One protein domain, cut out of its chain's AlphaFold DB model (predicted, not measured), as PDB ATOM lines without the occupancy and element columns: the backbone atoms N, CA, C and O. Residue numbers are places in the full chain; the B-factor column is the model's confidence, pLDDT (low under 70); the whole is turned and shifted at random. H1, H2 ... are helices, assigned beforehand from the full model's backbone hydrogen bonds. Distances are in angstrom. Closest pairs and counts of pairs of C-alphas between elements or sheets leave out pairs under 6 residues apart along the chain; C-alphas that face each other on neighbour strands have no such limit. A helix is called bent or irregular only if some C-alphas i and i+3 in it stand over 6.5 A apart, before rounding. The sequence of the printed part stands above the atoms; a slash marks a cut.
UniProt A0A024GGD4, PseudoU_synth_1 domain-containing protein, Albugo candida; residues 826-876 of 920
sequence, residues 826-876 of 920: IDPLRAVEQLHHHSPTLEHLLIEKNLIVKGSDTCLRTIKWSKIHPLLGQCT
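What this domain is: This is residues 826 to 876 of the 920 residues of the protein "PseudoU_synth_1 domain-containing protein" of Albugo candida (UniProt A0A024GGD4). Three short helices form a small cluster, their centres making a triangle: H3, the longest, packs on H2 at about a right angle, and H1 runs back the opposite way to H2. A long loop, residues 849 to 864, swings out in a wide arc from the end of H2 to the start of H3. The printed part has 51 residues, with three named helices in the order H1, H2, H3 and no named strand; its class is all helix. It is compact, with a radius of gyration of the C-alphas of 9.9 A, and spans 28 by 20 by 19 A.

How they stand to each other: H3, residues 865 to 875, touches H2, residues 842 to 848, about perpendicular at 74 degrees; their closest C-alphas, those of Leu 842 and Cys 875, are 5.9 A apart. H1, residues 828 to 835, and H2 form a helical hairpin and only just touch, with 3 pairs of C-alphas within 8 A; the closest are those of Val 832 and Glu 843, 5.8 A apart. They run opposite ways at a shallow tilt of 32 degrees, only just short of steep. H1 and H3 are close but not clearly touching; their closest C-alphas, those of Pro 828 and Ile 868, are 7.9 A apart. Every O i to N i+4 pair is within hydrogen-bond range in H1 and H2; in H3 2 of 7 are, beside 5 of 8 O i to N i+3 pairs.

Where its parts are: H3 is 15.5 A long from C-alpha 865 at (108.142, 76.152, 119.897) to C-alpha 875 at (110.497, 83.362, 106.397). It is only just irregular: C-alphas 867 and 870 are 6.6 A apart. H2 measures 9.8 A, and H1 10.2 A from C-alpha 828 at (105.903, 84.919, 120.422).

The domain as a whole: The two C-alphas farthest apart, those of Thr 858 and Thr 876, are 28.3 A apart. The printed part has no cut. H1 to H2 is a short link and H2 to H3 a long one. The model's pLDDT is under 70 at residues 854 to 860 and residue 876.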
ATOM      1  N   ILE A 826     107.320  79.593 124.488       90.62
ATOM      2  CA  ILE A 826     108.030  80.753 123.974       90.62
ATOM      3  C   ILE A 826     107.058  81.923 123.907       90.62
ATOM      4  O   ILE A 826     105.928  81.780 123.435       90.62
ATOM      5  N   ASP A 827     107.514  83.081 124.373       89.94
ATOM      6  CA  ASP A 827     106.842  84.346 124.108       89.94
ATOM      7  C   ASP A 827     106.973  84.666 122.606       89.94
ATOM      8  O   ASP A 827     108.095  84.850 122.110       89.94
ATOM      9  N   PRO A 828     105.857  84.697 121.857       88.12
ATOM     10  CA  PRO A 828     105.903  84.919 120.422       88.12
ATOM     11  C   PRO A 828     106.427  86.308 120.042       88.12
ATOM     12  O   PRO A 828     107.081  86.418 119.005       88.12
ATOM     13  N   LEU A 829     106.196  87.347 120.856       86.25
ATOM     14  CA  LEU A 829     106.686  88.702 120.574       86.25
ATOM     15  C   LEU A 829     108.207  88.752 120.713       86.25
ATOM     16  O   LEU A 829     108.903  89.217 119.810       86.25
ATOM     17  N   ARG A 830     108.735  88.145 121.781       88.69
ATOM     18  CA  ARG A 830     110.181  87.976 121.967       88.69
ATOM     19  C   ARG A 830     110.817  87.157 120.842       88.69
ATOM     20  O   ARG A 830     111.922  87.467 120.406       88.69
ATOM     21  N   ALA A 831     110.142  86.113 120.356       89.25
ATOM     22  CA  ALA A 831     110.632  85.330 119.224       89.25
ATOM     23  C   ALA A 831     110.692  86.160 117.934       89.25
ATOM     24  O   ALA A 831     111.675  86.059 117.203       89.25
ATOM     25  N   VAL A 832     109.674  86.986 117.662       89.44
ATOM     26  CA  VAL A 832     109.673  87.920 116.526       89.44
ATOM     27  C   VAL A 832     110.839  88.894 116.634       89.44
ATOM     28  O   VAL A 832     111.595  89.008 115.675       89.44
ATOM     29  N   GLU A 833     111.025  89.530 117.790       90.19
ATOM     30  CA  GLU A 833     112.103  90.494 118.029       90.19
ATOM     31  C   GLU A 833     113.488  89.855 117.829       90.19
ATOM     32  O   GLU A 833     114.287  90.315 117.012       90.19
ATOM     33  N   GLN A 834     113.760  88.742 118.517       90.62
ATOM     34  CA  GLN A 834     115.078  88.104 118.509       90.62
ATOM     35  C   GLN A 834     115.413  87.415 117.181       90.62
ATOM     36  O   GLN A 834     116.582  87.330 116.803       90.62
ATOM     37  N   LEU A 835     114.408  86.907 116.463       88.50
ATOM     38  CA  LEU A 835     114.606  86.220 115.185       88.50
ATOM     39  C   LEU A 835     114.388  87.135 113.979       88.50
ATOM     40  O   LEU A 835     114.589  86.672 112.855       88.50
ATOM     41  N   HIS A 836     114.038  88.412 114.175       86.38
ATOM     42  CA  HIS A 836     113.707  89.346 113.095       86.38
ATOM     43  C   HIS A 836     114.787  89.384 112.007       86.38
ATOM     44  O   HIS A 836     114.488  89.245 110.821       86.38
ATOM     45  N   HIS A 837     116.060  89.469 112.409       84.12
ATOM     46  CA  HIS A 837     117.189  89.506 111.477       84.12
ATOM     47  C   HIS A 837     117.260  88.266 110.565       84.12
ATOM     48  O   HIS A 837     117.624  88.359 109.394       84.12
ATOM     49  N   HIS A 838     116.895  87.094 111.086       81.00
ATOM     50  CA  HIS A 838     116.958  85.825 110.358       81.00
ATOM     51  C   HIS A 838     115.645  85.453 109.664       81.00
ATOM     52  O   HIS A 838     115.635  84.645 108.737       81.00
ATOM     53  N   SER A 839     114.522  85.977 110.145       85.75
ATOM     54  CA  SER A 839     113.171  85.594 109.747       85.75
ATOM     55  C   SER A 839     112.243  86.815 109.778       85.75
ATOM     56  O   SER A 839     111.317  86.864 110.586       85.75
ATOM     57  N   PRO A 840     112.452  87.798 108.882       85.31
ATOM     58  CA  PRO A 840     111.808  89.112 108.969       85.31
ATOM     59  C   PRO A 840     110.284  89.065 108.797       85.31
ATOM     60  O   PRO A 840     109.581  89.933 109.296       85.31
ATOM     61  N   THR A 841     109.750  88.039 108.129       88.56
ATOM     62  CA  THR A 841     108.301  87.856 107.933       88.56
ATOM     63  C   THR A 841     107.650  86.962 108.994       88.56
ATOM     64  O   THR A 841     106.511  86.534 108.803       88.56
ATOM     65  N   LEU A 842     108.354  86.621 110.081       89.06
ATOM     66  CA  LEU A 842     107.836  85.704 111.103       89.06
ATOM     67  C   LEU A 842     106.561  86.235 111.758       89.06
ATOM     68  O   LEU A 842     105.608  85.481 111.917       89.06
ATOM     69  N   GLU A 843     106.520  87.530 112.072       89.25
ATOM     70  CA  GLU A 843     105.348  88.176 112.669       89.25
ATOM     71  C   GLU A 843     104.103  88.017 111.789       89.25
ATOM     72  O   GLU A 843     103.061  87.560 112.256       89.25
ATOM     73  N   HIS A 844     104.237  88.295 110.488       88.31
ATOM     74  CA  HIS A 844     103.154  88.119 109.522       88.31
ATOM     75  C   HIS A 844     102.646  86.673 109.500       88.31
ATOM     76  O   HIS A 844     101.440  86.447 109.513       88.31
ATOM     77  N   LEU A 845     103.550  85.686 109.494       88.44
ATOM     78  CA  LEU A 845     103.167  84.271 109.495       88.44
ATOM     79  C   LEU A 845     102.493  83.848 110.806       88.44
ATOM     80  O   LEU A 845     101.572  83.034 110.778       88.44
ATOM     81  N   LEU A 846     102.922  84.384 111.951       88.50
ATOM     82  CA  LEU A 846     102.278  84.116 113.238       88.50
ATOM     83  C   LEU A 846     100.860  84.706 113.284       88.50
ATOM     84  O   LEU A 846      99.949  84.026 113.756       88.50
ATOM     85  N   ILE A 847     100.651  85.914 112.746       87.75
ATOM     86  CA  ILE A 847      99.318  86.529 112.607       87.75
ATOM     87  C   ILE A 847      98.442  85.703 111.657       87.75
ATOM     88  O   ILE A 847      97.324  85.345 112.009       87.75
ATOM     89  N   GLU A 848      98.960  85.333 110.482       88.12
ATOM     90  CA  GLU A 848      98.241  84.531 109.479       88.12
ATOM     91  C   GLU A 848      97.799  83.166 110.036       88.12
ATOM     92  O   GLU A 848      96.740  82.644 109.684       88.12
ATOM     93  N   LYS A 849      98.592  82.582 110.942       86.50
ATOM     94  CA  LYS A 849      98.266  81.330 111.642       86.50
ATOM     95  C   LYS A 849      97.420  81.523 112.906       86.50
ATOM     96  O   LYS A 849      97.196  80.540 113.610       86.50
ATOM     97  N   ASN A 850      96.941  82.738 113.183       85.31
ATOM     98  CA  ASN A 850      96.185  83.104 114.386       85.31
ATOM     99  C   ASN A 850      96.917  82.746 115.698       85.31
ATOM    100  O   ASN A 850      96.293  82.350 116.680       85.31
ATOM    101  N   LEU A 851      98.251  82.836 115.703       84.00
ATOM    102  CA  LEU A 851      99.093  82.562 116.875       84.00
ATOM    103  C   LEU A 851      99.377  83.823 117.703       84.00
ATOM    104  O   LEU A 851      99.672  83.701 118.888       84.00
ATOM    105  N   ILE A 852      99.260  85.012 117.097       83.12
ATOM    106  CA  ILE A 852      99.304  86.324 117.760       83.12
ATOM    107  C   ILE A 852      98.244  87.259 117.164       83.12
ATOM    108  O   ILE A 852      97.859  87.099 116.005       83.12
ATOM    109  N   VAL A 853      97.783  88.243 117.944       75.31
ATOM    110  CA  VAL A 853      96.811  89.263 117.510       75.31
ATOM    111  C   VAL A 853      97.530  90.593 117.309       75.31
ATOM    112  O   VAL A 853      98.263  91.049 118.186       75.31
ATOM    113  N   LYS A 854      97.313  91.227 116.154       65.75
ATOM    114  CA  LYS A 854      97.930  92.509 115.801       65.75
ATOM    115  C   LYS A 854      97.438  93.617 116.746       65.75
ATOM    116  O   LYS A 854      96.238  93.864 116.803       65.75
ATOM    117  N   GLY A 855      98.354  94.285 117.452       61.19
ATOM    118  CA  GLY A 855      98.039  95.427 118.326       61.19
ATOM    119  C   GLY A 855      97.548  95.083 119.740       61.19
ATOM    120  O   GLY A 855      96.977  95.947 120.395       61.19
ATOM    121  N   SER A 856      97.741  93.845 120.214       57.00
ATOM    122  CA  SER A 856      97.500  93.483 121.618       57.00
ATOM    123  C   SER A 856      98.794  93.575 122.432       57.00
ATOM    124  O   SER A 856      99.663  92.717 122.296       57.00
ATOM    125  N   ASP A 857      98.884  94.556 123.334       53.84
ATOM    126  CA  ASP A 857      99.944  94.656 124.357       53.84
ATOM    127  C   ASP A 857      99.761  93.648 125.513       53.84
ATOM    128  O   ASP A 857     100.529  93.622 126.472       53.84
ATOM    129  N   THR A 858      98.744  92.781 125.441       54.44
ATOM    130  CA  THR A 858      98.459  91.757 126.456       54.44
ATOM    131  C   THR A 858      98.572  90.361 125.854       54.44
ATOM    132  O   THR A 858      97.586  89.717 125.498       54.44
ATOM    133  N   CYS A 859      99.799  89.846 125.761       50.84
ATOM    134  CA  CYS A 859     100.036  88.433 125.465       50.84
ATOM    135  C   CYS A 859     100.539  87.707 126.721       50.84
ATOM    136  O   CYS A 859     101.705  87.363 126.843       50.84
ATOM    137  N   LEU A 860      99.637  87.429 127.670       52.84
ATOM    138  CA  LEU A 860      99.920  86.536 128.812       52.84
ATOM    139  C   LEU A 860     100.076  85.056 128.395       52.84
ATOM    140  O   LEU A 860     100.205  84.183 129.252       52.84
ATOM    141  N   ARG A 861     100.024  84.738 127.093       71.94
ATOM    142  CA  ARG A 861      99.961  83.365 126.586       71.94
ATOM    143  C   ARG A 861     101.205  83.038 125.770       71.94
ATOM    144  O   ARG A 861     101.375  83.508 124.650       71.94
ATOM    145  N   THR A 862     102.055  82.191 126.331       85.12
ATOM    146  CA  THR A 862     103.153  81.560 125.600       85.12
ATOM    147  C   THR A 862     102.612  80.603 124.536       85.12
ATOM    148  O   THR A 862     101.509  80.056 124.656       85.12
ATOM    149  N   ILE A 863     103.393  80.384 123.477       89.88
ATOM    150  CA  ILE A 863     103.103  79.376 122.453       89.88
ATOM    151  C   ILE A 863     104.225  78.347 122.383       89.88
ATOM    152  O   ILE A 863     105.393  78.640 122.632       89.88
ATOM    153  N   LYS A 864     103.874  77.118 122.008       92.06
ATOM    154  CA  LYS A 864     104.850  76.034 121.878       92.06
ATOM    155  C   LYS A 864     105.819  76.305 120.729       92.06
ATOM    156  O   LYS A 864     105.392  76.670 119.635       92.06
ATOM    157  N   TRP A 865     107.106  76.025 120.930       92.75
ATOM    158  CA  TRP A 865     108.142  76.152 119.897       92.75
ATOM    159  C   TRP A 865     107.814  75.366 118.621       92.75
ATOM    160  O   TRP A 865     108.087  75.834 117.516       92.75
ATOM    161  N   SER A 866     107.127  74.227 118.747       89.38
ATOM    162  CA  SER A 866     106.596  73.454 117.612       89.38
ATOM    163  C   SER A 866     105.646  74.232 116.693       89.38
ATOM    164  O   SER A 866     105.451  73.828 115.547       89.38
ATOM    165  N   LYS A 867     105.060  75.342 117.156       89.31
ATOM    166  CA  LYS A 867     104.242  76.259 116.347       89.31
ATOM    167  C   LYS A 867     105.069  77.351 115.661       89.31
ATOM    168  O   LYS A 867     104.630  77.855 114.634       89.31
ATOM    169  N   ILE A 868     106.254  77.677 116.186       88.44
ATOM    170  CA  ILE A 868     107.149  78.720 115.653       88.44
ATOM    171  C   ILE A 868     108.173  78.129 114.678       88.44
ATOM    172  O   ILE A 868     108.280  78.590 113.544       88.44
ATOM    173  N   HIS A 869     108.921  77.098 115.085       87.25
ATOM    174  CA  HIS A 869     110.059  76.567 114.323       87.25
ATOM    175  C   HIS A 869     109.734  76.210 112.858       87.25
ATOM    176  O   HIS A 869     110.513  76.585 111.977       87.25
ATOM    177  N   PRO A 870     108.593  75.559 112.535       84.81
ATOM    178  CA  PRO A 870     108.239  75.267 111.143       84.81
ATOM    179  C   PRO A 870     108.022  76.514 110.268       84.81
ATOM    180  O   PRO A 870     108.132  76.426 109.045       84.81
ATOM    181  N   LEU A 871     107.721  77.674 110.865       85.00
ATOM    182  CA  LEU A 871     107.501  78.930 110.143       85.00
ATOM    183  C   LEU A 871     108.817  79.610 109.750       85.00
ATOM    184  O   LEU A 871     108.873  80.272 108.717       85.00
ATOM    185  N   LEU A 872     109.904  79.390 110.498       84.00
ATOM    186  CA  LEU A 872     111.215  80.001 110.223       84.00
ATOM    187  C   LEU A 872     111.745  79.639 108.825       84.00
ATOM    188  O   LEU A 872     112.308  80.473 108.113       84.00
ATOM    189  N   GLY A 873     111.499  78.401 108.384       71.94
ATOM    190  CA  GLY A 873     111.841  77.954 107.033       71.94
ATOM    191  C   GLY A 873     111.088  78.709 105.930       71.94
ATOM    192  O   GLY A 873     111.619  78.878 104.836       71.94
ATOM    193  N   GLN A 874     109.889  79.216 106.221       74.56
ATOM    194  CA  GLN A 874     109.058  79.973 105.278       74.56
ATOM    195  C   GLN A 874     109.444  81.457 105.236       74.56
ATOM    196  O   GLN A 874     109.284  82.101 104.198       74.56
ATOM    197  N   CYS A 875     110.008  81.985 106.329       70.62
ATOM    198  CA  CYS A 875     110.497  83.362 106.397       70.62
ATOM    199  C   CYS A 875     111.721  83.607 105.512       70.62
ATOM    200  O   CYS A 875     111.934  84.711 105.013       70.62
ATOM    201  N   THR A 876     112.526  82.570 105.282       61.16
ATOM    202  CA  THR A 876     113.708  82.647 104.419       61.16
ATOM    203  C   THR A 876     113.329  82.489 102.945       61.16
ATOM    204  O   THR A 876     113.768  81.573 102.247       61.16
TER     205      THR A 876